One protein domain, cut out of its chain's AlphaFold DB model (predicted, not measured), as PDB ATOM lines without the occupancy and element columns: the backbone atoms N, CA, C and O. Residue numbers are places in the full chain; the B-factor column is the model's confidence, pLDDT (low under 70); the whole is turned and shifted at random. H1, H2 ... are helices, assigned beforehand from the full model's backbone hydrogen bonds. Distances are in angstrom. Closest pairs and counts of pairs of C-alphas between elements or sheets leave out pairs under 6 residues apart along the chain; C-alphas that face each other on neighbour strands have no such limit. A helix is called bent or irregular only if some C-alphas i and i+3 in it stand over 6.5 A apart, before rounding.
ATOM      1  N   TYR A   4     132.530 162.406 121.274       90.19
ATOM      2  CA  TYR A   4     133.095 163.762 121.296       90.19
ATOM      3  C   TYR A   4     134.621 163.794 121.084       90.19
ATOM      4  O   TYR A   4     135.128 164.710 120.444       90.19
ATOM      5  N   LEU A   5     135.358 162.792 121.585       89.50
ATOM      6  CA  LEU A   5     136.798 162.667 121.332       89.50
ATOM      7  C   LEU A   5     137.071 162.266 119.887       89.50
ATOM      8  O   LEU A   5     137.964 162.825 119.263       89.50
ATOM      9  N   ARG A   6     136.273 161.345 119.339       88.25
ATOM     10  CA  ARG A   6     136.373 160.945 117.933       88.25
ATOM     11  C   ARG A   6     136.129 162.125 116.998       88.25
ATOM     12  O   ARG A   6     136.852 162.280 116.021       88.25
ATOM     13  N   ASP A   7     135.109 162.926 117.278       90.50
ATOM     14  CA  ASP A   7     134.746 164.056 116.429       90.50
ATOM     15  C   ASP A   7     135.878 165.097 116.446       90.50
ATOM     16  O   ASP A   7     136.372 165.463 115.381       90.50
ATOM     17  N   ARG A   8     136.415 165.431 117.631       91.88
ATOM     18  CA  ARG A   8     137.614 166.283 117.760       91.88
ATOM     19  C   ARG A   8     138.844 165.705 117.058       91.88
ATOM     20  O   ARG A   8     139.553 166.434 116.377       91.88
ATOM     21  N   PHE A   9     139.100 164.407 117.210       90.56
ATOM     22  CA  PHE A   9     140.210 163.724 116.542       90.56
ATOM     23  C   PHE A   9     140.068 163.799 115.015       90.56
ATOM     24  O   PHE A   9     141.016 164.136 114.316       90.56
ATOM     25  N   THR A  10     138.861 163.579 114.496       90.56
ATOM     26  CA  THR A  10     138.567 163.658 113.058       90.56
ATOM     27  C   THR A  10     138.740 165.082 112.530       90.56
ATOM     28  O   THR A  10     139.290 165.272 111.449       90.56
ATOM     29  N   GLU A  11     138.277 166.089 113.274       93.62
ATOM     30  CA  GLU A  11     138.485 167.503 112.941       93.62
ATOM     31  C   GLU A  11     139.972 167.866 112.922       93.62
ATOM     32  O   GLU A  11     140.426 168.501 111.971       93.62
ATOM     33  N   MET A  12     140.740 167.401 113.911       92.25
ATOM     34  CA  MET A  12     142.190 167.586 113.969       92.25
ATOM     35  C   MET A  12     142.884 166.983 112.740       92.25
ATOM     36  O   MET A  12     143.629 167.690 112.065       92.25
ATOM     37  N   LEU A  13     142.600 165.720 112.400       91.69
ATOM     38  CA  LEU A  13     143.189 165.064 111.226       91.69
ATOM     39  C   LEU A  13     142.816 165.775 109.921       91.69
ATOM     40  O   LEU A  13     143.670 165.997 109.067       91.69
ATOM     41  N   LYS A  14     141.550 166.184 109.767       92.38
ATOM     42  CA  LYS A  14     141.108 166.971 108.604       92.38
ATOM     43  C   LYS A  14     141.851 168.300 108.511       92.38
ATOM     44  O   LYS A  14     142.249 168.679 107.417       92.38
ATOM     45  N   GLY A  15     142.062 168.979 109.639       91.56
ATOM     46  CA  GLY A  15     142.885 170.184 109.705       91.56
ATOM     47  C   GLY A  15     144.311 169.923 109.220       91.56
ATOM     48  O   GLY A  15     144.781 170.615 108.321       91.56
ATOM     49  N   MET A  16     144.961 168.875 109.733       89.94
ATOM     50  CA  MET A  16     146.321 168.479 109.341       89.94
ATOM     51  C   MET A  16     146.438 168.119 107.852       89.94
ATOM     52  O   MET A  16     147.453 168.418 107.230       89.94
ATOM     53  N   LEU A  17     145.397 167.530 107.254       90.38
ATOM     54  CA  LEU A  17     145.355 167.209 105.821       90.38
ATOM     55  C   LEU A  17     145.227 168.443 104.913       90.38
ATOM     56  O   LEU A  17     145.586 168.361 103.741       90.38
ATOM     57  N   ILE A  18     144.698 169.558 105.426       88.69
ATOM     58  CA  ILE A  18     144.523 170.810 104.670       88.69
ATOM     59  C   ILE A  18     145.791 171.671 104.721       88.69
ATOM     60  O   ILE A  18     146.038 172.459 103.807       88.69
ATOM     61  N   VAL A  19     146.595 171.551 105.782       84.88
ATOM     62  CA  VAL A  19     147.816 172.347 105.916       84.88
ATOM     63  C   VAL A  19     148.855 171.893 104.891       84.88
ATOM     64  O   VAL A  19     149.379 170.779 104.942       84.88
ATOM     65  N   ASN A  20     149.191 172.809 103.984       71.69
ATOM     66  CA  ASN A  20     150.324 172.654 103.084       71.69
ATOM     67  C   ASN A  20     151.623 172.811 103.884       71.69
ATOM     68  O   ASN A  20     151.824 173.824 104.553       71.69
ATOM     69  N   GLY A  21     152.498 171.812 103.812       73.69
ATOM     70  CA  GLY A  21     153.792 171.806 104.492       73.69
ATOM     71  C   GLY A  21     154.104 170.460 105.136       73.69
ATOM     72  O   GLY A  21     153.216 169.646 105.381       73.69
ATOM     73  N   GLU A  22     155.378 170.211 105.403       79.31
ATOM     74  CA  GLU A  22     155.857 168.908 105.878       79.31
ATOM     75  C   GLU A  22     155.724 168.732 107.404       79.31
ATOM     76  O   GLU A  22     155.922 167.644 107.920       79.31
ATOM     77  N   GLY A  23     155.327 169.780 108.135       83.31
ATOM     78  CA  GLY A  23     155.100 169.743 109.588       83.31
ATOM     79  C   GLY A  23     153.629 169.750 110.018       83.31
ATOM     80  O   GLY A  23     153.355 169.950 111.194       83.31
ATOM     81  N   PHE A  24     152.662 169.617 109.100       89.50
ATOM     82  CA  PHE A  24     151.214 169.616 109.411       89.50
ATOM     83  C   PHE A  24     150.706 170.844 110.201       89.50
ATOM     84  O   PHE A  24     149.696 170.775 110.899       89.50
ATOM     85  N   GLY A  25     151.408 171.978 110.103       85.75
ATOM     86  CA  GLY A  25     151.105 173.196 110.868       85.75
ATOM     87  C   GLY A  25     151.645 173.198 112.300       85.75
ATOM     88  O   GLY A  25     151.377 174.139 113.042       85.75
ATOM     89  N   VAL A  26     152.419 172.179 112.682       85.56
ATOM     90  CA  VAL A  26     153.097 172.061 113.973       85.56
ATOM     91  C   VAL A  26     154.499 172.687 113.863       85.56
ATOM     92  O   VAL A  26     155.352 172.145 113.160       85.56
ATOM     93  N   PRO A  27     154.779 173.822 114.537       83.69
ATOM     94  CA  PRO A  27     156.005 174.595 114.300       83.69
ATOM     95  C   PRO A  27     157.314 173.871 114.627       83.69
ATOM     96  O   PRO A  27     158.338 174.178 114.014       83.69
ATOM     97  N   TRP A  28     157.287 172.918 115.558       85.12
ATOM     98  CA  TRP A  28     158.447 172.138 116.004       85.12
ATOM     99  C   TRP A  28     158.628 170.815 115.244       85.12
ATOM    100  O   TRP A  28     159.666 170.179 115.385       85.12
ATOM    101  N   LEU A  29     157.657 170.395 114.424       87.62
ATOM    102  CA  LEU A  29     157.719 169.137 113.676       87.62
ATOM    103  C   LEU A  29     158.285 169.362 112.272       87.62
ATOM    104  O   LEU A  29     157.905 170.302 111.566       87.62
ATOM    105  N   ARG A  30     159.181 168.475 111.855       88.00
ATOM    106  CA  ARG A  30     159.725 168.395 110.501       88.00
ATOM    107  C   ARG A  30     159.568 166.967 109.995       88.00
ATOM    108  O   ARG A  30     159.929 166.028 110.697       88.00
ATOM    109  N   CYS A  31     159.080 166.821 108.774       90.00
ATOM    110  CA  CYS A  31     159.097 165.571 108.021       90.00
ATOM    111  C   CYS A  31     159.699 165.873 106.643       90.00
ATOM    112  O   CYS A  31     159.738 167.033 106.250       90.00
ATOM    113  N   ASP A  32     160.142 164.862 105.897       87.69
ATOM    114  CA  ASP A  32     160.263 165.043 104.442       87.69
ATOM    115  C   ASP A  32     158.915 164.807 103.759       87.69
ATOM    116  O   ASP A  32     157.975 164.262 104.346       87.69
ATOM    117  N   PHE A  33     158.837 165.191 102.488       87.94
ATOM    118  CA  PHE A  33     157.683 164.951 101.634       87.94
ATOM    119  C   PHE A  33     157.198 163.494 101.660       87.94
ATOM    120  O   PHE A  33     156.004 163.259 101.840       87.94
ATOM    121  N   LYS A  34     158.104 162.513 101.522       88.50
ATOM    122  CA  LYS A  34     157.746 161.082 101.492       88.50
ATOM    123  C   LYS A  34     157.071 160.656 102.795       88.50
ATOM    124  O   LYS A  34     156.002 160.054 102.770       88.50
ATOM    125  N   THR A  35     157.666 161.003 103.930       89.94
ATOM    126  CA  THR A  35     157.127 160.733 105.263       89.94
ATOM    127  C   THR A  35     155.791 161.440 105.457       89.94
ATOM    128  O   THR A  35     154.835 160.830 105.933       89.94
ATOM    129  N   ALA A  36     155.693 162.710 105.054       90.81
ATOM    130  CA  ALA A  36     154.461 163.473 105.162       90.81
ATOM    131  C   ALA A  36     153.328 162.848 104.333       90.81
ATOM    132  O   ALA A  36     152.225 162.703 104.850       90.81
ATOM    133  N   GLU A  37     153.582 162.429 103.090       90.62
ATOM    134  CA  GLU A  37     152.580 161.755 102.254       90.62
ATOM    135  C   GLU A  37     152.139 160.415 102.846       90.62
ATOM    136  O   GLU A  37     150.936 160.188 102.971       90.62
ATOM    137  N   THR A  38     153.073 159.585 103.320       88.75
ATOM    138  CA  THR A  38     152.729 158.326 104.002       88.75
ATOM    139  C   THR A  38     151.834 158.577 105.219       88.75
ATOM    140  O   THR A  38     150.810 157.920 105.395       88.75
ATOM    141  N   ILE A  39     152.158 159.578 106.046       88.94
ATOM    142  CA  ILE A  39     151.323 159.960 107.194       88.94
ATOM    143  C   ILE A  39     149.947 160.463 106.735       88.94
ATOM    144  O   ILE A  39     148.934 160.109 107.338       88.94
ATOM    145  N   ARG A  40     149.873 161.270 105.664       90.31
ATOM    146  CA  ARG A  40     148.593 161.744 105.112       90.31
ATOM    147  C   ARG A  40     147.725 160.586 104.642       90.31
ATOM    148  O   ARG A  40     146.517 160.630 104.863       90.31
ATOM    149  N   ASP A  41     148.309 159.561 104.033       87.75
ATOM    150  CA  ASP A  41     147.579 158.360 103.632       87.75
ATOM    151  C   ASP A  41     147.004 157.623 104.842       87.75
ATOM    152  O   ASP A  41     145.813 157.302 104.847       87.75
ATOM    153  N   ILE A  42     147.786 157.480 105.916       85.69
ATOM    154  CA  ILE A  42     147.298 156.930 107.188       85.69
ATOM    155  C   ILE A  42     146.159 157.791 107.755       85.69
ATOM    156  O   ILE A  42     145.132 157.261 108.172       85.69
ATOM    157  N   TYR A  43     146.280 159.121 107.735       88.88
ATOM    158  CA  TYR A  43     145.236 160.024 108.232       88.88
ATOM    159  C   TYR A  43     143.951 159.939 107.410       88.88
ATOM    160  O   TYR A  43     142.862 159.876 107.984       88.88
ATOM    161  N   ARG A  44     144.054 159.908 106.074       88.19
ATOM    162  CA  ARG A  44     142.908 159.691 105.177       88.19
ATOM    163  C   ARG A  44     142.233 158.371 105.520       88.19
ATOM    164  O   ARG A  44     141.019 158.349 105.707       88.19
ATOM    165  N   TYR A  45     143.023 157.316 105.678       82.88
ATOM    166  CA  TYR A  45     142.543 155.988 106.024       82.88
ATOM    167  C   TYR A  45     141.867 155.933 107.407       82.88
ATOM    168  O   TYR A  45     140.792 155.360 107.555       82.88
ATOM    169  N   TRP A  46     142.402 156.612 108.423       84.06
ATOM    170  CA  TRP A  46     141.762 156.719 109.741       84.06
ATOM    171  C   TRP A  46     140.418 157.464 109.715       84.06
ATOM    172  O   TRP A  46     139.564 157.208 110.565       84.06
ATOM    173  N   ILE A  47     140.200 158.357 108.743       86.88
ATOM    174  CA  ILE A  47     138.944 159.108 108.588       86.88
ATOM    175  C   ILE A  47     137.843 158.272 107.909       86.88
ATOM    176  O   ILE A  47     136.664 158.539 108.156       86.88
ATOM    177  N   THR A  48     138.170 157.269 107.079       79.94
ATOM    178  CA  THR A  48     137.157 156.507 106.315       79.94
ATOM    179  C   THR A  48     136.298 155.563 107.168       79.94
ATOM    180  O   THR A  48     135.295 155.050 106.676       79.94
ATOM    181  N   ASP A  49     136.629 155.367 108.454       69.56
ATOM    182  CA  ASP A  49     135.932 154.472 109.407       69.56
ATOM    183  C   ASP A  49     135.861 153.001 108.911       69.56
ATOM    184  O   ASP A  49     135.067 152.205 109.414       69.56
ATOM    185  N   GLU A  50     136.704 152.608 107.943       68.62
ATOM    186  CA  GLU A  50     136.692 151.284 107.290       68.62
ATOM    187  C   GLU A  50     136.903 150.119 108.270       68.62
ATOM    188  O   GLU A  50     136.304 149.048 108.131       68.62
ATOM    189  N   PHE A  51     137.680 150.334 109.334       66.50
ATOM    190  CA  PHE A  51     137.909 149.331 110.377       66.50
ATOM    191  C   PHE A  51     136.684 149.025 111.239       66.50
ATOM    192  O   PHE A  51     136.676 148.011 111.940       66.50
ATOM    193  N   ARG A  52     135.637 149.854 111.206       66.12
ATOM    194  CA  ARG A  52     134.506 149.757 112.137       66.12
ATOM    195  C   ARG A  52     133.785 148.416 112.100       66.12
ATOM    196  O   ARG A  52     133.246 147.992 113.119       66.12
ATOM    197  N   HIS A  53     133.755 147.758 110.946       67.81
ATOM    198  CA  HIS A  53     133.108 146.455 110.803       67.81
ATOM    199  C   HIS A  53     133.963 145.300 111.339       67.81
ATOM    200  O   HIS A  53     133.415 144.263 111.704       67.81
ATOM    201  N   ARG A  54     135.289 145.476 111.398       68.88
ATOM    202  CA  ARG A  54     136.248 144.436 111.798       68.88
ATOM    203  C   ARG A  54     136.722 144.583 113.248       68.88
ATOM    204  O   ARG A  54     136.920 143.576 113.919       68.88
ATOM    205  N   PHE A  55     136.846 145.820 113.728       73.38
ATOM    206  CA  PHE A  55     137.322 146.181 115.064       73.38
ATOM    207  C   PHE A  55     136.313 147.089 115.757       73.38
ATOM    208  O   PHE A  55     136.568 148.269 115.990       73.38
ATOM    209  N   ASP A  56     135.130 146.569 116.065       78.31
ATOM    210  CA  ASP A  56     134.134 147.304 116.836       78.31
ATOM    211  C   ASP A  56     134.415 147.221 118.352       78.31
ATOM    212  O   ASP A  56     135.348 146.566 118.823       78.31
ATOM    213  N   VAL A  57     133.578 147.886 119.153       80.38
ATOM    214  CA  VAL A  57     133.698 147.849 120.621       80.38
ATOM    215  C   VAL A  57     133.521 146.428 121.165       80.38
ATOM    216  O   VAL A  57     134.106 146.092 122.192       80.38
ATOM    217  N   THR A  58     132.736 145.582 120.488       80.88
ATOM    218  CA  THR A  58     132.564 144.175 120.870       80.88
ATOM    219  C   THR A  58     133.876 143.420 120.731       80.88
ATOM    220  O   THR A  58     134.276 142.719 121.659       80.88
ATOM    221  N   HIS A  59     134.563 143.594 119.604       76.94
ATOM    222  CA  HIS A  59     135.867 143.008 119.367       76.94
ATOM    223  C   HIS A  59     136.868 143.475 120.431       76.94
ATOM    224  O   HIS A  59     137.468 142.624 121.085       76.94
ATOM    225  N   ALA A  60     136.985 144.785 120.676       74.50
ATOM    226  CA  ALA A  60     137.898 145.325 121.689       74.50
ATOM    227  C   ALA A  60     137.612 144.760 123.095       74.50
ATOM    228  O   ALA A  60     138.526 144.349 123.799       74.50
ATOM    229  N   GLN A  61     136.343 144.658 123.499       74.88
ATOM    230  CA  GLN A  61     135.969 144.098 124.807       74.88
ATOM    231  C   GLN A  61     136.276 142.601 124.951       74.88
ATOM    232  O   GLN A  61     136.483 142.136 126.071       74.88
ATOM    233  N   ASN A  62     136.290 141.853 123.847       73.62
ATOM    234  CA  ASN A  62     136.531 140.411 123.852       73.62
ATOM    235  C   ASN A  62     138.022 140.036 123.771       73.62
ATOM    236  O   ASN A  62     138.361 138.916 124.135       73.62
ATOM    237  N   HIS A  63     138.887 140.939 123.295       66.69
ATOM    238  CA  HIS A  63     140.299 140.654 122.983       66.69
ATOM    239  C   HIS A  63     141.300 141.434 123.854       66.69
ATOM    240  O   HIS A  63     142.490 141.457 123.555       66.69
ATOM    241  N   LEU A  64     140.854 142.067 124.943       61.44
ATOM    242  CA  LEU A  64     141.772 142.626 125.937       61.44
ATOM    243  C   LEU A  64     142.478 141.485 126.687       61.44
ATOM    244  O   LEU A  64     141.837 140.686 127.372       61.44
ATOM    245  N   ILE A  65     143.804 141.448 126.554       54.56
ATOM    246  CA  ILE A  65     144.715 140.344 126.915       54.56
ATOM    247  C   ILE A  65     144.679 139.992 128.418       54.56
ATOM    248  O   ILE A  65     145.057 138.894 128.816       54.56
ATOM    249  N   HIS A  66     144.160 140.877 129.274       56.88
ATOM    250  CA  HIS A  66     144.268 140.748 130.730       56.88
ATOM    251  C   HIS A  66     142.932 140.677 131.473       56.88
ATOM    252  O   HIS A  66     142.832 141.118 132.622       56.88
ATOM    253  N   ARG A  67     141.880 140.122 130.851       53.78
ATOM    254  CA  ARG A  67     140.566 139.993 131.509       53.78
ATOM    255  C   ARG A  67     140.661 139.332 132.894       53.78
ATOM    256  O   ARG A  67     139.972 139.783 133.810       53.78
ATOM    257  N   ASP A  68     141.574 138.371 133.027       56.12
ATOM    258  CA  ASP A  68     141.745 137.519 134.203       56.12
ATOM    259  C   ASP A  68     143.162 137.588 134.808       56.12
ATOM    260  O   ASP A  68     143.553 136.657 135.501       56.12
ATOM    261  N   ASN A  69     143.949 138.648 134.558       60.56
ATOM    262  CA  ASN A  69     145.278 138.770 135.174       60.56
ATOM    263  C   ASN A  69     145.154 139.266 136.636       60.56
ATOM    264  O   ASN A  69     144.831 140.445 136.840       60.56
ATOM    265  N   PRO A  70     145.397 138.415 137.655       57.03
ATOM    266  CA  PRO A  70     145.300 138.818 139.056       57.03
ATOM    267  C   PRO A  70     146.338 139.883 139.432       57.03
ATOM    268  O   PRO A  70     146.023 140.755 140.232       57.03
ATOM    269  N   GLU A  71     147.510 139.913 138.789       59.03
ATOM    270  CA  GLU A  71     148.586 140.867 139.111       59.03
ATOM    271  C   GLU A  71     148.184 142.328 138.849       59.03
ATOM    272  O   GLU A  71     148.574 143.229 139.586       59.03
ATOM    273  N   ILE A  72     147.349 142.579 137.833       58.81
ATOM    274  CA  ILE A  72     146.805 143.919 137.543       58.81
ATOM    275  C   ILE A  72     145.698 144.283 138.544       58.81
ATOM    276  O   ILE A  72     145.493 145.453 138.863       58.81
ATOM    277  N   CYS A  73     144.979 143.295 139.077       55.28
ATOM    278  CA  CYS A  73     143.930 143.522 140.071       55.28
ATOM    279  C   CYS A  73     144.474 143.673 141.505       55.28
ATOM    280  O   CYS A  73     143.757 144.193 142.357       55.28
ATOM    281  N   GLU A  74     145.712 143.242 141.764       58.44
ATOM    282  CA  GLU A  74     146.347 143.226 143.091       58.44
ATOM    283  C   GLU A  74     147.350 144.369 143.329       58.44
ATOM    284  O   GLU A  74     148.024 144.389 144.361       58.44
ATOM    285  N   VAL A  75     147.438 145.346 142.419       61.84
ATOM    286  CA  VAL A  75     148.324 146.513 142.570       61.84
ATOM    287  C   VAL A  75     148.074 147.201 143.916       61.84
ATOM    288  O   VAL A  75     146.974 147.672 144.209       61.84
ATOM    289  N   GLN A  76     149.114 147.266 144.751       60.69
ATOM    290  CA  GLN A  76     149.076 148.028 145.992       60.69
ATOM    291  C   GLN A  76     149.260 149.507 145.671       60.69
ATOM    292  O   GLN A  76     150.341 149.947 145.284       60.69
ATOM    293  N   PHE A  77     148.191 150.281 145.829       62.34
ATOM    294  CA  PHE A  77     148.258 151.728 145.689       62.34
ATOM    295  C   PHE A  77     148.845 152.343 146.965       62.34
ATOM    296  O   PHE A  77     148.407 151.982 148.063       62.34
ATOM    297  N   PRO A  78     149.755 153.325 146.851       61.34
ATOM    298  CA  PRO A  78     149.919 154.337 147.891       61.34
ATOM    299  C   PRO A  78     148.542 154.907 148.281       61.34
ATOM    300  O   PRO A  78     147.620 154.872 147.463       61.34
ATOM    301  N   ASP A  79     148.379 155.416 149.507       63.00
ATOM    302  CA  ASP A  79     147.095 155.913 150.041       63.00
ATOM    303  C   ASP A  79     146.590 157.168 149.293       63.00
ATOM    304  O   ASP A  79     146.695 158.300 149.753       63.00
ATOM    305  N   MET A  80     146.099 156.955 148.072       67.00
ATOM    306  CA  MET A  80     145.692 157.966 147.090       67.00
ATOM    307  C   MET A  80     144.193 157.879 146.766       67.00
ATOM    308  O   MET A  80     143.694 158.583 145.890       67.00
ATOM    309  N   GLY A  81     143.450 156.988 147.437       70.88
ATOM    310  CA  GLY A  81     142.006 156.815 147.228       70.88
ATOM    311  C   GLY A  81     141.602 156.217 145.868       70.88
ATOM    312  O   GLY A  81     140.428 156.290 145.496       70.88
ATOM    313  N   LEU A  82     142.549 155.616 145.134       76.56
ATOM    314  CA  LEU A  82     142.345 155.076 143.779       76.56
ATOM    315  C   LEU A  82     141.686 153.692 143.747       76.56
ATOM    316  O   LEU A  82     141.139 153.308 142.717       76.56
ATOM    317  N   LYS A  83     141.694 152.956 144.865       77.19
ATOM    318  CA  LYS A  83     141.237 151.559 144.935       77.19
ATOM    319  C   LYS A  83     139.828 151.357 144.367       77.19
ATOM    320  O   LYS A  83     139.640 150.503 143.506       77.19
ATOM    321  N   ASP A  84     138.857 152.167 144.792       75.81
ATOM    322  CA  ASP A  84     137.471 152.039 144.316       75.81
ATOM    323  C   ASP A  84     137.355 152.274 142.804       75.81
ATOM    324  O   ASP A  84     136.533 151.657 142.128       75.81
ATOM    325  N   GLU A  85     138.140 153.219 142.278       78.06
ATOM    326  CA  GLU A  85     138.120 153.577 140.863       78.06
ATOM    327  C   GLU A  85     138.796 152.487 140.029       78.06
ATOM    328  O   GLU A  85     138.257 152.092 138.997       78.06
ATOM    329  N   TRP A  86     139.906 151.939 140.527       79.44
ATOM    330  CA  TRP A  86     140.620 150.818 139.925       79.44
ATOM    331  C   TRP A  86     139.764 149.556 139.858       79.44
ATOM    332  O   TRP A  86     139.560 148.999 138.782       79.44
ATOM    333  N   GLU A  87     139.182 149.135 140.986       76.94
ATOM    334  CA  GLU A  87     138.263 147.993 141.033       76.94
ATOM    335  C   GLU A  87     137.098 148.199 140.062       76.94
ATOM    336  O   GLU A  87     136.692 147.289 139.334       76.94
ATOM    337  N   GLN A  88     136.576 149.421 139.999       76.06
ATOM    338  CA  GLN A  88     135.517 149.769 139.074       76.06
ATOM    339  C   GLN A  88     135.967 149.714 137.607       76.06
ATOM    340  O   GLN A  88     135.198 149.227 136.772       76.06
ATOM    341  N   ALA A  89     137.182 150.144 137.270       79.31
ATOM    342  CA  ALA A  89     137.735 150.030 135.923       79.31
ATOM    343  C   ALA A  89     138.020 148.570 135.538       79.31
ATOM    344  O   ALA A  89     137.652 148.163 134.437       79.31
ATOM    345  N   CYS A  90     138.528 147.736 136.452       74.69
ATOM    346  CA  CYS A  90     138.685 146.292 136.242       74.69
ATOM    347  C   CYS A  90     137.348 145.596 135.933       74.69
ATOM    348  O   CYS A  90     137.285 144.656 135.139       74.69
ATOM    349  N   VAL A  91     136.253 146.061 136.545       72.00
ATOM    350  CA  VAL A  91     134.906 145.510 136.333       72.00
ATOM    351  C   VAL A  91     134.253 146.041 135.061       72.00
ATOM    352  O   VAL A  91     133.695 145.278 134.277       72.00
ATOM    353  N   SER A  92     134.256 147.358 134.880       70.75
ATOM    354  CA  SER A  92     133.509 148.021 133.807       70.75
ATOM    355  C   SER A  92     134.290 148.173 132.509       70.75
ATOM    356  O   SER A  92     133.683 148.466 131.479       70.75
ATOM    357  N   ARG A  93     135.615 147.977 132.561       72.56
ATOM    358  CA  ARG A  93     136.570 148.280 131.485       72.56
ATOM    359  C   ARG A  93     136.439 149.721 131.001       72.56
ATOM    360  O   ARG A  93     136.520 150.016 129.811       72.56
ATOM    361  N   LEU A  94     136.175 150.610 131.954       75.75
ATOM    362  CA  LEU A  94     135.922 152.017 131.723       75.75
ATOM    363  C   LEU A  94     136.650 152.830 132.793       75.75
ATOM    364  O   LEU A  94     136.321 152.747 133.974       75.75
ATOM    365  N   VAL A  95     137.623 153.626 132.359       77.62
ATOM    366  CA  VAL A  95     138.214 154.689 133.176       77.62
ATOM    367  C   VAL A  95     137.291 155.899 133.081       77.62
ATOM    368  O   VAL A  95     136.895 156.295 131.979       77.62
ATOM    369  N   TYR A  96     136.878 156.452 134.221       76.44
ATOM    370  CA  TYR A  96     135.934 157.564 134.229       76.44
ATOM    371  C   TYR A  96     136.592 158.843 133.697       76.44
ATOM    372  O   TYR A  96     137.671 159.207 134.158       76.44
ATOM    373  N   PRO A  97     135.952 159.566 132.757       78.25
ATOM    374  CA  PRO A  97     136.405 160.906 132.412       78.25
ATOM    375  C   PRO A  97     136.302 161.832 133.636       78.25
ATOM    376  O   PRO A  97     135.426 161.615 134.484       78.25
ATOM    377  N   PRO A  98     137.093 162.921 133.694       81.50
ATOM    378  CA  PRO A  98     136.944 163.937 134.729       81.50
ATOM    379  C   PRO A  98     135.490 164.409 134.847       81.50
ATOM    380  O   PRO A  98     134.787 164.554 133.841       81.50
ATOM    381  N   LEU A  99     135.035 164.702 136.071       82.00
ATOM    382  CA  LEU A  99     133.622 164.993 136.354       82.00
ATOM    383  C   LEU A  99     133.041 166.116 135.477       82.00
ATOM    384  O   LEU A  99     131.860 166.090 135.134       82.00
ATOM    385  N   LYS A 100     133.856 167.111 135.126       85.62
ATOM    386  CA  LYS A 100     133.458 168.185 134.211       85.62
ATOM    387  C   LYS A 100     133.194 167.644 132.800       85.62
ATOM    388  O   LYS A 100     132.105 167.820 132.272       85.62
ATOM    389  N   ILE A 101     134.141 166.885 132.252       86.44
ATOM    390  CA  ILE A 101     134.057 166.301 130.907       86.44
ATOM    391  C   ILE A 101     132.853 165.366 130.775       86.44
ATOM    392  O   ILE A 101     132.096 165.470 129.813       86.44
ATOM    393  N   ILE A 102     132.625 164.482 131.753       87.75
ATOM    394  CA  ILE A 102     131.489 163.554 131.693       87.75
ATOM    395  C   ILE A 102     130.138 164.277 131.816       87.75
ATOM    396  O   ILE A 102     129.173 163.862 131.180       87.75
ATOM    397  N   LYS A 103     130.046 165.367 132.595       91.25
ATOM    398  CA  LYS A 103     128.826 166.189 132.677       91.25
ATOM    399  C   LYS A 103     128.511 166.850 131.341       91.25
ATOM    400  O   LYS A 103     127.358 166.823 130.920       91.25
ATOM    401  N   ASP A 104     129.534 167.406 130.703       92.69
ATOM    402  CA  ASP A 104     129.381 168.218 129.498       92.69
ATOM    403  C   ASP A 104     129.140 167.354 128.254       92.69
ATOM    404  O   ASP A 104     128.353 167.721 127.382       92.69
ATOM    405  N   HIS A 105     129.778 166.182 128.177       92.25
ATOM    406  CA  HIS A 105     129.804 165.379 126.954       92.25
ATOM    407  C   HIS A 105     129.134 164.002 127.062       92.25
ATOM    408  O   HIS A 105     128.724 163.455 126.038       92.25
ATOM    409  N   GLU A 106     128.978 163.430 128.261       92.44
ATOM    410  CA  GLU A 106     128.378 162.099 128.455       92.44
ATOM    411  C   GLU A 106     127.416 162.022 129.666       92.44
ATOM    412  O   GLU A 106     127.555 161.147 130.531       92.44
ATOM    413  N   PRO A 107     126.373 162.875 129.746       94.31
ATOM    414  CA  PRO A 107     125.458 162.899 130.894       94.31
ATOM    415  C   PRO A 107     124.718 161.566 131.104       94.31
ATOM    416  O   PRO A 107     124.393 161.191 132.235       94.31
ATOM    417  N   ALA A 108     124.485 160.809 130.027       93.44
ATOM    418  CA  ALA A 108     123.912 159.468 130.094       93.44
ATOM    419  C   ALA A 108     124.844 158.473 130.808       93.44
ATOM    420  O   ALA A 108     124.366 157.685 131.628       93.44
ATOM    421  N   LEU A 109     126.159 158.539 130.558       90.94
ATOM    422  CA  LEU A 109     127.149 157.734 131.275       90.94
ATOM    423  C   LEU A 109     127.214 158.136 132.747       90.94
ATOM    424  O   LEU A 109     127.214 157.267 133.610       90.94
ATOM    425  N   LEU A 110     127.189 159.436 133.053       90.44
ATOM    426  CA  LEU A 110     127.188 159.918 134.437       90.44
ATOM    427  C   LEU A 110     125.993 159.370 135.235       90.44
ATOM    428  O   LEU A 110     126.148 158.915 136.370       90.44
ATOM    429  N   ASN A 111     124.799 159.380 134.640       92.56
ATOM    430  CA  ASN A 111     123.606 158.796 135.255       92.56
ATOM    431  C   ASN A 111     123.718 157.271 135.388       92.56
ATOM    432  O   ASN A 111     123.322 156.703 136.411       92.56
ATOM    433  N   LEU A 112     124.302 156.603 134.390       90.88
ATOM    434  CA  LEU A 112     124.565 155.170 134.446       90.88
ATOM    435  C   LEU A 112     125.522 154.818 135.593       90.88
ATOM    436  O   LEU A 112     125.224 153.903 136.354       90.88
ATOM    437  N   ILE A 113     126.604 155.578 135.779       86.44
ATOM    438  CA  ILE A 113     127.559 155.402 136.882       86.44
ATOM    439  C   ILE A 113     126.847 155.545 138.228       86.44
ATOM    440  O   ILE A 113     126.898 154.634 139.052       86.44
ATOM    441  N   LYS A 114     126.106 156.642 138.430       87.94
ATOM    442  CA  LYS A 114     125.359 156.889 139.676       87.94
ATOM    443  C   LYS A 114     124.357 155.775 139.989       87.94
ATOM    444  O   LYS A 114     124.308 155.295 141.114       87.94
ATOM    445  N   SER A 115     123.584 155.343 138.992       89.88
ATOM    446  CA  SER A 115     122.533 154.327 139.161       89.88
ATOM    447  C   SER A 115     123.054 152.898 139.333       89.88
ATOM    448  O   SER A 115     122.288 152.018 139.722       89.88
ATOM    449  N   ASN A 116     124.331 152.644 139.035       85.88
ATOM    450  CA  ASN A 116     124.936 151.318 139.144       85.88
ATOM    451  C   ASN A 116     126.034 151.237 140.213       85.88
ATOM    452  O   ASN A 116     126.566 150.150 140.398       85.88
ATOM    453  N   LYS A 117     126.344 152.324 140.938       79.88
ATOM    454  CA  LYS A 117     127.444 152.379 141.919       79.88
ATOM    455  C   LYS A 117     127.403 151.223 142.931       79.88
ATOM    456  O   LYS A 117     128.385 150.498 143.058       79.88
ATOM    457  N   GLU A 118     126.239 151.005 143.539       83.31
ATOM    458  CA  GLU A 118     126.007 150.004 144.597       83.31
ATOM    459  C   GLU A 118     125.572 148.623 144.066       83.31
ATOM    460  O   GLU A 118     125.208 147.734 144.834       83.31
ATOM    461  N   LYS A 119     125.531 148.422 142.741       84.50
ATOM    462  CA  LYS A 119     125.081 147.146 142.166       84.50
ATOM    463  C   LYS A 119     126.203 146.112 142.126       84.50
ATOM    464  O   LYS A 119     127.382 146.446 142.033       84.50
ATOM    465  N   ALA A 120     125.810 144.837 142.106       84.06
ATOM    466  CA  ALA A 120     126.733 143.715 141.972       84.06
ATOM    467  C   ALA A 120     127.598 143.813 140.701       84.06
ATOM    468  O   ALA A 120     127.137 144.264 139.649       84.06
ATOM    469  N   ARG A 121     128.839 143.310 140.795       79.69
ATOM    470  CA  ARG A 121     129.877 143.348 139.748       79.69
ATOM    471  C   ARG A 121     129.354 143.038 138.340       79.69
ATOM    472  O   ARG A 121     129.483 143.882 137.458       79.69
ATOM    473  N   GLY A 122     128.724 141.879 138.143       80.50
ATOM    474  CA  GLY A 122     128.250 141.449 136.819       80.50
ATOM    475  C   GLY A 122     127.156 142.349 136.232       80.50
ATOM    476  O   GLY A 122     127.095 142.552 135.024       80.50
ATOM    477  N   VAL A 123     126.327 142.965 137.082       85.69
ATOM    478  CA  VAL A 123     125.288 143.908 136.636       85.69
ATOM    479  C   VAL A 123     125.921 145.204 136.134       85.69
ATOM    480  O   VAL A 123     125.506 145.734 135.102       85.69
ATOM    481  N   ARG A 124     126.945 145.695 136.845       83.19
ATOM    482  CA  ARG A 124     127.726 146.866 136.431       83.19
ATOM    483  C   ARG A 124     128.417 146.604 135.094       83.19
ATOM    484  O   ARG A 124     128.234 147.386 134.165       83.19
ATOM    485  N   GLU A 125     129.138 145.490 134.980       82.69
ATOM    486  CA  GLU A 125     129.858 145.085 133.763       82.69
ATOM    487  C   GLU A 125     128.941 145.089 132.530       82.69
ATOM    488  O   GLU A 125     129.212 145.800 131.562       82.69
ATOM    489  N   ILE A 126     127.800 144.393 132.591       87.06
ATOM    490  CA  ILE A 126     126.842 144.322 131.476       87.06
ATOM    491  C   ILE A 126     126.312 145.713 131.100       87.06
ATOM    492  O   ILE A 126     126.186 146.039 129.914       87.06
ATOM    493  N   ALA A 127     125.993 146.547 132.095       89.56
ATOM    494  CA  ALA A 127     125.458 147.884 131.866       89.56
ATOM    495  C   ALA A 127     126.467 148.788 131.137       89.56
ATOM    496  O   ALA A 127     126.114 149.420 130.136       89.56
ATOM    497  N   PHE A 128     127.722 148.813 131.596       87.50
ATOM    498  CA  PHE A 128     128.780 149.618 130.984       87.50
ATOM    499  C   PHE A 128     129.189 149.086 129.609       87.50
ATOM    500  O   PHE A 128     129.327 149.876 128.674       87.50
ATOM    501  N   GLN A 129     129.263 147.763 129.429       85.31
ATOM    502  CA  GLN A 129     129.529 147.164 128.120       85.31
ATOM    503  C   GLN A 129     128.463 147.550 127.095       85.31
ATOM    504  O   GLN A 129     128.791 147.978 125.987       85.31
ATOM    505  N   LYS A 130     127.179 147.457 127.465       89.94
ATOM    506  CA  LYS A 130     126.064 147.844 126.590       89.94
ATOM    507  C   LYS A 130     126.112 149.329 126.234       89.94
ATOM    508  O   LYS A 130     125.843 149.684 125.085       89.94
ATOM    509  N   TYR A 131     126.454 150.184 127.196       91.69
ATOM    510  CA  TYR A 131     126.629 151.611 126.945       91.69
ATOM    511  C   TYR A 131     127.764 151.862 125.945       91.69
ATOM    512  O   TYR A 131     127.527 152.488 124.914       91.69
ATOM    513  N   ALA A 132     128.958 151.314 126.193       88.38
ATOM    514  CA  ALA A 132     130.114 151.493 125.321       88.38
ATOM    515  C   ALA A 132     129.844 150.977 123.897       88.38
ATOM    516  O   ALA A 132     130.081 151.702 122.936       88.38
ATOM    517  N   LYS A 133     129.251 149.783 123.733       87.69
ATOM    518  CA  LYS A 133     128.887 149.241 122.404       87.69
ATOM    519  C   LYS A 133     127.961 150.167 121.618       87.69
ATOM    520  O   LYS A 133     128.063 150.271 120.398       87.69
ATOM    521  N   LYS A 134     127.052 150.852 122.312       90.81
ATOM    522  CA  LYS A 134     126.101 151.777 121.693       90.81
ATOM    523  C   LYS A 134     126.743 153.129 121.363       90.81
ATOM    524  O   LYS A 134     126.543 153.652 120.266       90.81
ATOM    525  N   HIS A 135     127.500 153.691 122.302       90.31
ATOM    526  CA  HIS A 135     127.895 155.102 122.279       90.31
ATOM    527  C   HIS A 135     129.355 155.351 121.891       90.31
ATOM    528  O   HIS A 135     129.691 156.463 121.491       90.31
ATOM    529  N   TRP A 136     130.228 154.353 122.004       89.00
ATOM    530  CA  TRP A 136     131.662 154.497 121.765       89.00
ATOM    531  C   TRP A 136     132.088 153.806 120.472       89.00
ATOM    532  O   TRP A 136     131.347 153.018 119.877       89.00
ATOM    533  N   ARG A 137     133.294 154.132 120.017       83.62
ATOM    534  CA  ARG A 137     133.970 153.510 118.875       83.62
ATOM    535  C   ARG A 137     135.385 153.111 119.268       83.62
ATOM    536  O   ARG A 137     135.924 153.619 120.256       83.62
ATOM    537  N   THR A 138     135.972 152.194 118.517       78.56
ATOM    538  CA  THR A 138     137.370 151.796 118.698       78.56
ATOM    539  C   THR A 138     138.280 152.976 118.385       78.56
ATOM    540  O   THR A 138     137.975 153.780 117.505       78.56
ATOM    541  N   ASN A 139     139.353 153.132 119.162       80.38
ATOM    542  CA  ASN A 139     140.375 154.110 118.830       80.38
ATOM    543  C   ASN A 139     141.280 153.504 117.753       80.38
ATOM    544  O   ASN A 139     141.993 152.546 118.040       80.38
ATOM    545  N   VAL A 140     141.229 154.046 116.537       76.75
ATOM    546  CA  VAL A 140     142.014 153.541 115.401       76.75
ATOM    547  C   VAL A 140     143.521 153.658 115.630       76.75
ATOM    548  O   VAL A 140     144.263 152.862 115.074       76.75
ATOM    549  N   THR A 141     143.972 154.562 116.508       77.12
ATOM    550  CA  THR A 141     145.398 154.710 116.848       77.12
ATOM    551  C   THR A 141     145.926 153.609 117.773       77.12
ATOM    552  O   THR A 141     147.125 153.551 118.009       77.12
ATOM    553  N   LEU A 142     145.047 152.778 118.348       71.81
ATOM    554  CA  LEU A 142     145.417 151.630 119.193       71.81
ATOM    555  C   LEU A 142     145.361 150.303 118.425       71.81
ATOM    556  O   LEU A 142     145.543 149.235 119.010       71.81
ATOM    557  N   LEU A 143     145.044 150.359 117.130       68.25
ATOM    558  CA  LEU A 143     145.126 149.209 116.246       68.25
ATOM    559  C   LEU A 143     146.577 149.111 115.776       68.25
ATOM    560  O   LEU A 143     147.010 149.911 114.949       68.25
ATOM    561  N   GLN A 144     147.331 148.153 116.316       57.41
ATOM    562  CA  GLN A 144     148.605 147.771 115.712       57.41
ATOM    563  C   GLN A 144     148.354 147.108 114.354       57.41
ATOM    564  O   GLN A 144     147.329 146.453 114.139       57.41
ATOM    565  N   GLU A 145     149.263 147.377 113.421       54.78
ATOM    566  CA  GLU A 145     149.103 147.156 111.989       54.78
ATOM    567  C   GLU A 145     148.855 145.693 111.598       54.78
ATOM    568  O   GLU A 145     149.131 144.734 112.327       54.78
ATOM    569  N   ARG A 146     148.345 145.530 110.376       45.22
ATOM    570  CA  ARG A 146     148.160 144.237 109.720       45.22
ATOM    571  C   ARG A 146     149.501 143.517 109.538       45.22
ATOM    572  O   ARG A 146     149.498 142.295 109.554       45.22
ATOM    573  N   GLU A 147     150.605 144.242 109.391       44.72
ATOM    574  CA  GLU A 147     151.972 143.738 109.257       44.72
ATOM    575  C   GLU A 147     152.409 142.958 110.503       44.72
ATOM    576  O   GLU A 147     152.754 141.790 110.370       44.72
ATOM    577  N   TRP A 148     152.261 143.514 111.712       45.06
ATOM    578  CA  TRP A 148     152.553 142.793 112.967       45.06
ATOM    579  C   TRP A 148     151.677 141.537 113.129       45.06
ATOM    580  O   TRP A 148     152.119 140.488 113.598       45.06
ATOM    581  N   TYR A 149     150.414 141.624 112.697       45.44
ATOM    582  CA  TYR A 149     149.469 140.504 112.692       45.44
ATOM    583  C   TYR A 149     149.827 139.410 111.670       45.44
ATOM    584  O   TYR A 149     149.615 138.227 111.944       45.44
ATOM    585  N   LEU A 150     150.344 139.791 110.499       43.62
ATOM    586  CA  LEU A 150     150.833 138.867 109.476       43.62
ATOM    587  C   LEU A 150     152.140 138.201 109.932       43.62
ATOM    588  O   LEU A 150     152.264 136.991 109.791       43.62
ATOM    589  N   GLU A 151     153.033 138.965 110.560       44.50
ATOM    590  CA  GLU A 151     154.366 138.545 111.003       44.50
ATOM    591  C   GLU A 151     154.342 137.548 112.176       44.50
ATOM    592  O   GLU A 151     155.136 136.611 112.213       44.50
ATOM    593  N   TYR A 152     153.405 137.698 113.123       44.38
ATOM    594  CA  TYR A 152     153.337 136.854 114.330       44.38
ATOM    595  C   TYR A 152     152.120 135.921 114.388       44.38
ATOM    596  O   TYR A 152     151.906 135.226 115.383       44.38
ATOM    597  N   GLY A 153     151.324 135.870 113.317       39.69
ATOM    598  CA  GLY A 153     150.405 134.780 112.986       39.69
ATOM    599  C   GLY A 153     149.223 134.504 113.922       39.69
ATOM    600  O   GLY A 153     148.339 133.738 113.537       39.69
ATOM    601  N   ARG A 154     149.135 135.061 115.138       46.91
ATOM    602  CA  ARG A 154     148.062 134.725 116.093       46.91
ATOM    603  C   ARG A 154     147.688 135.921 116.975       46.91
ATOM    604  O   ARG A 154     148.380 136.240 117.928       46.91
ATOM    605  N   GLN A 155     146.493 136.455 116.692       48.06
ATOM    606  CA  GLN A 155     145.725 137.458 117.452       48.06
ATOM    607  C   GLN A 155     146.146 138.922 117.250       48.06
ATOM    608  O   GLN A 155     147.313 139.282 117.298       48.06
ATOM    609  N   TRP A 156     145.148 139.781 117.020       48.19
ATOM    610  CA  TRP A 156     145.322 141.231 117.062       48.19
ATOM    611  C   TRP A 156     145.608 141.618 118.512       48.19
ATOM    612  O   TRP A 156     144.736 141.455 119.367       48.19
ATOM    613  N   ALA A 157     146.816 142.096 118.794       48.66
ATOM    614  CA  ALA A 157     147.117 142.693 120.083       48.66
ATOM    615  C   ALA A 157     146.521 144.105 120.103       48.66
ATOM    616  O   ALA A 157     146.869 144.957 119.285       48.66
ATOM    617  N   PHE A 158     145.586 144.356 121.019       54.53
ATOM    618  CA  PHE A 158     145.273 145.728 121.401       54.53
ATOM    619  C   PHE A 158     146.469 146.239 122.180       54.53
ATOM    620  O   PHE A 158     146.821 145.646 123.198       54.53
ATOM    621  N   SER A 159     147.108 147.279 121.649       53.34
ATOM    622  CA  SER A 159     148.485 147.611 122.001       53.34
ATOM    623  C   SER A 159     148.684 147.929 123.474       53.34
ATOM    624  O   SER A 159     149.762 147.667 123.972       53.34
ATOM    625  N   GLU A 160     147.677 148.464 124.175       61.88
ATOM    626  CA  GLU A 160     147.838 148.869 125.572       61.88
ATOM    627  C   GLU A 160     146.530 148.840 126.379       61.88
ATOM    628  O   GLU A 160     145.483 149.319 125.927       61.88
ATOM    629  N   ASP A 161     146.606 148.326 127.613       68.88
ATOM    630  CA  ASP A 161     145.579 148.515 128.644       68.88
ATOM    631  C   ASP A 161     145.878 149.838 129.374       68.88
ATOM    632  O   ASP A 161     146.960 149.976 129.948       68.88
ATOM    633  N   PRO A 162     144.954 150.816 129.414       70.44
ATOM    634  CA  PRO A 162     145.152 152.050 130.175       70.44
ATOM    635  C   PRO A 162     145.539 151.813 131.642       70.44
ATOM    636  O   PRO A 162     146.234 152.639 132.226       70.44
ATOM    637  N   LEU A 163     145.114 150.693 132.237       74.06
ATOM    638  CA  LEU A 163     145.516 150.315 133.590       74.06
ATOM    639  C   LEU A 163     146.994 149.926 133.666       74.06
ATOM    640  O   LEU A 163     147.637 150.272 134.649       74.06
ATOM    641  N   ASN A 164     147.563 149.287 132.639       74.00
ATOM    642  CA  ASN A 164     149.005 149.029 132.592       74.00
ATOM    643  C   ASN A 164     149.781 150.343 132.539       74.00
ATOM    644  O   ASN A 164     150.671 150.531 133.354       74.00
ATOM    645  N   LEU A 165     149.368 151.296 131.694       76.06
ATOM    646  CA  LEU A 165     149.986 152.626 131.659       76.06
ATOM    647  C   LEU A 165     149.962 153.294 133.039       76.06
ATOM    648  O   LEU A 165     150.988 153.770 133.513       76.06
ATOM    649  N   ILE A 166     148.804 153.320 133.707       76.62
ATOM    650  CA  ILE A 166     148.682 153.938 135.035       76.62
ATOM    651  C   ILE A 166     149.535 153.191 136.063       76.62
ATOM    652  O   ILE A 166     150.218 153.824 136.865       76.62
ATOM    653  N   ARG A 167     149.521 151.855 136.046       76.56
ATOM    654  CA  ARG A 167     150.360 151.029 136.919       76.56
ATOM    655  C   ARG A 167     151.834 151.347 136.702       76.56
ATOM    656  O   ARG A 167     152.547 151.550 137.673       76.56
ATOM    657  N   ASP A 168     152.283 151.396 135.457       75.81
ATOM    658  CA  ASP A 168     153.688 151.586 135.111       75.81
ATOM    659  C   ASP A 168     154.139 153.016 135.435       75.81
ATOM    660  O   ASP A 168     155.232 153.210 135.962       75.81
ATOM    661  N   LEU A 169     153.261 154.008 135.248       75.38
ATOM    662  CA  LEU A 169     153.461 155.373 135.735       75.38
ATOM    663  C   LEU A 169     153.612 155.409 137.265       75.38
ATOM    664  O   LEU A 169     154.518 156.076 137.760       75.38
ATOM    665  N   LEU A 170     152.785 154.666 138.009       70.62
ATOM    666  CA  LEU A 170     152.828 154.590 139.476       70.62
ATOM    667  C   LEU A 170     154.050 153.828 140.015       70.62
ATOM    668  O   LEU A 170     154.664 154.268 140.988       70.62
ATOM    669  N   ILE A 171     154.401 152.688 139.410       69.31
ATOM    670  CA  ILE A 171     155.525 151.832 139.826       69.31
ATOM    671  C   ILE A 171     156.858 152.451 139.402       69.31
ATOM    672  O   ILE A 171     157.819 152.430 140.169       69.31
ATOM    673  N   GLY A 172     156.926 152.991 138.185       64.31
ATOM    674  CA  GLY A 172     158.162 153.477 137.582       64.31
ATOM    675  C   GLY A 172     158.652 154.804 138.156       64.31
ATOM    676  O   GLY A 172     159.832 155.117 138.007       64.31
ATOM    677  N   ASN A 173     157.786 155.595 138.806       59.72
ATOM    678  CA  ASN A 173     158.188 156.905 139.323       59.72
ATOM    679  C   ASN A 173     157.402 157.406 140.557       59.72
ATOM    680  O   ASN A 173     156.907 158.536 140.561       59.72
ATOM    681  N   PRO A 174     157.283 156.611 141.639       57.66
ATOM    682  CA  PRO A 174     156.419 156.934 142.780       57.66
ATOM    683  C   PRO A 174     156.799 158.241 143.496       57.66
ATOM    684  O   PRO A 174     155.958 158.851 144.146       57.66
ATOM    685  N   SER A 175     158.054 158.683 143.375       55.03
ATOM    686  CA  SER A 175     158.590 159.904 143.986       55.03
ATOM    687  C   SER A 175     158.253 161.199 143.242       55.03
ATOM    688  O   SER A 175     158.381 162.271 143.833       55.03
ATOM    689  N   ASN A 176     157.862 161.125 141.965       55.59
ATOM    690  CA  ASN A 176     157.594 162.315 141.148       55.59
ATOM    691  C   ASN A 176     156.153 162.812 141.264       55.59
ATOM    692  O   ASN A 176     155.907 163.994 141.038       55.59
ATOM    693  N   TYR A 177     155.220 161.952 141.674       58.78
ATOM    694  CA  TYR A 177     153.848 162.370 141.925       58.78
ATOM    695  C   TYR A 177     153.789 163.042 143.289       58.78
ATOM    696  O   TYR A 177     153.913 162.401 144.336       58.78
ATOM    697  N   ARG A 178     153.591 164.361 143.292       56.00
ATOM    698  CA  ARG A 178     153.141 165.034 144.510       56.00
ATOM    699  C   ARG A 178     151.774 164.458 144.820       56.00
ATOM    700  O   ARG A 178     150.888 164.607 143.993       56.00
ATOM    701  N   THR A 179     151.583 163.833 145.982       54.88
ATOM    702  CA  THR A 179     150.242 163.476 146.455       54.88
ATOM    703  C   THR A 179     149.447 164.780 146.537       54.88
ATOM    704  O   THR A 179     149.732 165.600 147.416       54.88
ATOM    705  N   PRO A 180     148.514 165.059 145.612       55.78
ATOM    706  CA  PRO A 180     147.714 166.262 145.677       55.78
ATOM    707  C   PRO A 180     146.882 166.199 146.958       55.78
ATOM    708  O   PRO A 180     146.468 165.121 147.391       55.78
ATOM    709  N   GLU A 181     146.614 167.346 147.578       56.38
ATOM    710  CA  GLU A 181     145.659 167.406 148.682       56.38
ATOM    711  C   GLU A 181     144.257 167.052 148.151       56.38
ATOM    712  O   GLU A 181     143.576 167.882 147.548       56.38
ATOM    713  N   GLY A 182     143.822 165.801 148.333       63.41
ATOM    714  CA  GLY A 182     142.486 165.338 147.945       63.41
ATOM    715  C   GLY A 182     142.459 163.970 147.263       63.41
ATOM    716  O   GLY A 182     143.452 163.255 147.189       63.41
ATOM    717  N   ARG A 183     141.270 163.586 146.779       66.25
ATOM    718  CA  ARG A 183     141.073 162.351 146.007       66.25
ATOM    719  C   ARG A 183     141.591 162.559 144.584       66.25
ATOM    720  O   ARG A 183     141.065 163.420 143.883       66.25
ATOM    721  N   ILE A 184     142.566 161.753 144.174       73.44
ATOM    722  CA  ILE A 184     143.096 161.706 142.805       73.44
ATOM    723  C   ILE A 184     142.228 160.752 141.979       73.44
ATOM    724  O   ILE A 184     141.781 159.728 142.505       73.44
ATOM    725  N   HIS A 185     141.990 161.060 140.705       78.62
ATOM    726  CA  HIS A 185     141.419 160.118 139.745       78.62
ATOM    727  C   HIS A 185     142.498 159.469 138.883       78.62
ATOM    728  O   HIS A 185     143.544 160.057 138.624       78.62
ATOM    729  N   MET A 186     142.238 158.267 138.369       78.94
ATOM    730  CA  MET A 186     143.214 157.549 137.536       78.94
ATOM    731  C   MET A 186     143.677 158.362 136.320       78.94
ATOM    732  O   MET A 186     144.833 158.287 135.915       78.94
ATOM    733  N   ILE A 187     142.773 159.160 135.748       80.06
ATOM    734  CA  ILE A 187     143.075 160.030 134.610       80.06
ATOM    735  C   ILE A 187     144.007 161.190 134.978       80.06
ATOM    736  O   ILE A 187     144.760 161.643 134.121       80.06
ATOM    737  N   ASP A 188     143.994 161.650 136.231       77.62
ATOM    738  CA  ASP A 188     144.830 162.767 136.677       77.62
ATOM    739  C   ASP A 188     146.316 162.377 136.652       77.62
ATOM    740  O   ASP A 188     147.150 163.182 136.250       77.62
ATOM    741  N   LEU A 189     146.630 161.110 136.960       76.94
ATOM    742  CA  LEU A 189     147.988 160.556 136.867       76.94
ATOM    743  C   LEU A 189     148.525 160.592 135.431       76.94
ATOM    744  O   LEU A 189     149.657 161.004 135.186       76.94
ATOM    745  N   ALA A 190     147.697 160.188 134.463       78.25
ATOM    746  CA  ALA A 190     148.068 160.245 133.053       78.25
ATOM    747  C   ALA A 190     148.202 161.697 132.565       78.25
ATOM    748  O   ALA A 190     149.110 162.012 131.800       78.25
ATOM    749  N   LEU A 191     147.312 162.593 133.012       79.00
ATOM    750  CA  LEU A 191     147.357 164.010 132.650       79.00
ATOM    751  C   LEU A 191     148.628 164.694 133.151       79.00
ATOM    752  O   LEU A 191     149.197 165.482 132.406       79.00
ATOM    753  N   GLU A 192     149.088 164.397 134.365       77.81
ATOM    754  CA  GLU A 192     150.337 164.956 134.896       77.81
ATOM    755  C   GLU A 192     151.539 164.573 134.025       77.81
ATOM    756  O   GLU A 192     152.316 165.445 133.639       77.81
ATOM    757  N   PHE A 193     151.627 163.303 133.616       77.88
ATOM    758  CA  PHE A 193     152.650 162.842 132.677       77.88
ATOM    759  C   PHE A 193     152.592 163.595 131.340       77.88
ATOM    760  O   PHE A 193     153.590 164.170 130.906       77.88
ATOM    761  N   PHE A 194     151.422 163.644 130.692       80.06
ATOM    762  CA  PHE A 194     151.288 164.317 129.397       80.06
ATOM    763  C   PHE A 194     151.499 165.833 129.486       80.06
ATOM    764  O   PHE A 194     152.031 166.416 128.543       80.06
ATOM    765  N   ASN A 195     151.128 166.468 130.601       80.94
ATOM    766  CA  ASN A 195     151.411 167.881 130.843       80.94
ATOM    767  C   ASN A 195     152.916 168.120 130.981       80.94
ATOM    768  O   ASN A 195     153.428 169.021 130.331       80.94
ATOM    769  N   ALA A 196     153.633 167.287 131.739       79.75
ATOM    770  CA  ALA A 196     155.086 167.386 131.854       79.75
ATOM    771  C   ALA A 196     155.780 167.201 130.493       79.75
ATOM    772  O   ALA A 196     156.686 167.959 130.148       79.75
ATOM    773  N   CYS A 197     155.320 166.243 129.676       78.25
ATOM    774  CA  CYS A 197     155.797 166.093 128.301       78.25
ATOM    775  C   CYS A 197     155.508 167.339 127.457       78.25
ATOM    776  O   CYS A 197     156.386 167.800 126.735       78.25
ATOM    777  N   ALA A 198     154.294 167.888 127.536       80.62
ATOM    778  CA  ALA A 198     153.921 169.078 126.788       80.62
ATOM    779  C   ALA A 198     154.767 170.289 127.199       80.62
ATOM    780  O   ALA A 198     155.269 170.979 126.323       80.62
ATOM    781  N   GLU A 199     154.972 170.516 128.499       79.94
ATOM    782  CA  GLU A 199     155.813 171.597 129.028       79.94
ATOM    783  C   GLU A 199     157.260 171.482 128.540       79.94
ATOM    784  O   GLU A 199     157.819 172.472 128.072       79.94
ATOM    785  N   ALA A 200     157.833 170.275 128.553       74.88
ATOM    786  CA  ALA A 200     159.169 170.029 128.007       74.88
ATOM    787  C   ALA A 200     159.254 170.306 126.494       74.88
ATOM    788  O   ALA A 200     160.290 170.740 126.003       74.88
ATOM    789  N   LEU A 201     158.162 170.095 125.749       71.56
ATOM    790  CA  LEU A 201     158.080 170.348 124.306       71.56
ATOM    791  C   LEU A 201     157.860 171.826 123.931       71.56
ATOM    792  O   LEU A 201     157.905 172.147 122.746       71.56
ATOM    793  N   VAL A 202     157.609 172.723 124.896       67.62
ATOM    794  CA  VAL A 202     157.453 174.175 124.645       67.62
ATOM    795  C   VAL A 202     158.808 174.893 124.510       67.62
ATOM    796  O   VAL A 202     158.848 176.035 124.050       67.62
TER     797      VAL A 202
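This is residues 4 to 202 of the 597 residues of an uncharacterized protein of Pyronema omphalodes (strain CBS 100304) (UniProt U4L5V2). An open arch of helices: the hairpin of H8 and H9 makes the core of one end, with H4, H6 and H7 packed round it, while the hairpin of H1 and H2 makes the other end. H11 and H12 lie beyond H5 and H6, where residues 194 to 200 of H12 stick out, and H10 lies away from the other helices. The printed part has 199 residues, with twelve named helices, H1 to H12 in order, and no named strand: all helix. It is compact, with a radius of gyration of the C-alphas of 19.0 A, and spans 54 by 39 by 38 A.

H9, residues 121 to 135, is 21.1 A long and begins at C-alpha 121 (129.877, 143.348, 139.748). Before it come H4, 57 to 62; H5, 70 to 73; H6, 83 to 92, 14.0 A; H7, 99 to 105; and H8, 107 to 116, 14.2 A. H1, residues 4 to 18, is 21.4 A long and begins at C-alpha 4 (133.095, 163.762, 121.296); H2, 33 to 47, is 20.8 A. H3, 50 to 53, is only just irregular: C-alphas 50 and 53 are 7.0 A apart. After H9 come H10, 146 to 152; H11, 162 to 172, 15.0 A; and H12, 186 to 200, 22.4 A, ending at C-alpha 200 (159.169, 170.029, 128.007).

H8 and H9 form a helical hairpin, at a shallow tilt of 12 degrees; their closest C-alphas, of Asn 116 and Arg 124, are 5.9 A apart. H6 touches H9 at a steep tilt of 63 degrees, closest at Ser 92 and Glu 125, C-alphas 4.7 A apart. H4 touches H9 at residues 129 to 133 alone, closest at Val 57 and Lys 133, 5.3 A between C-alphas. H7 and H8 touch only at the corner, and only just, with 3 pairs of C-alphas within 8 A, closest at Ile 102 and Leu 110, 6.3 A. H1 is close to H7 but not clearly touching, with the C-alphas of Tyr 4 and His 105 6.7 A apart. H1 and H2 form the other hairpin, opposite ways at 34 degrees, a shallow tilt only just short of steep, closest at Leu 13 and Tyr 43, 6.2 A between C-alphas. H11 touches H12, at residues 186 to 190 of H12 alone, closest at Ile 166 and Ala 190, 6.6 A between C-alphas. H5 and H11 only just touch, with 3 pairs of C-alphas within 8 A, closest at Ile 72 and Asn 164, 7.4 A. H3 and H10 touch no helix. Every O i to N i+4 pair is within hydrogen-bond range in H1, H2, H4 and H6 to H11, and 10 of 11 in H12; H3 and H5 are too short for such a pair.

The C-alphas farthest apart, of Phe 33 and Glu 118, are 55.4 A apart. The printed part has no cut; the links H1 to H2 and H11 to H12 are long. Mean pLDDT of the printed part is 75.8, and it is under 70 at residues 49 to 54, 63 to 80, 143 to 161, 171 to 183 and 202.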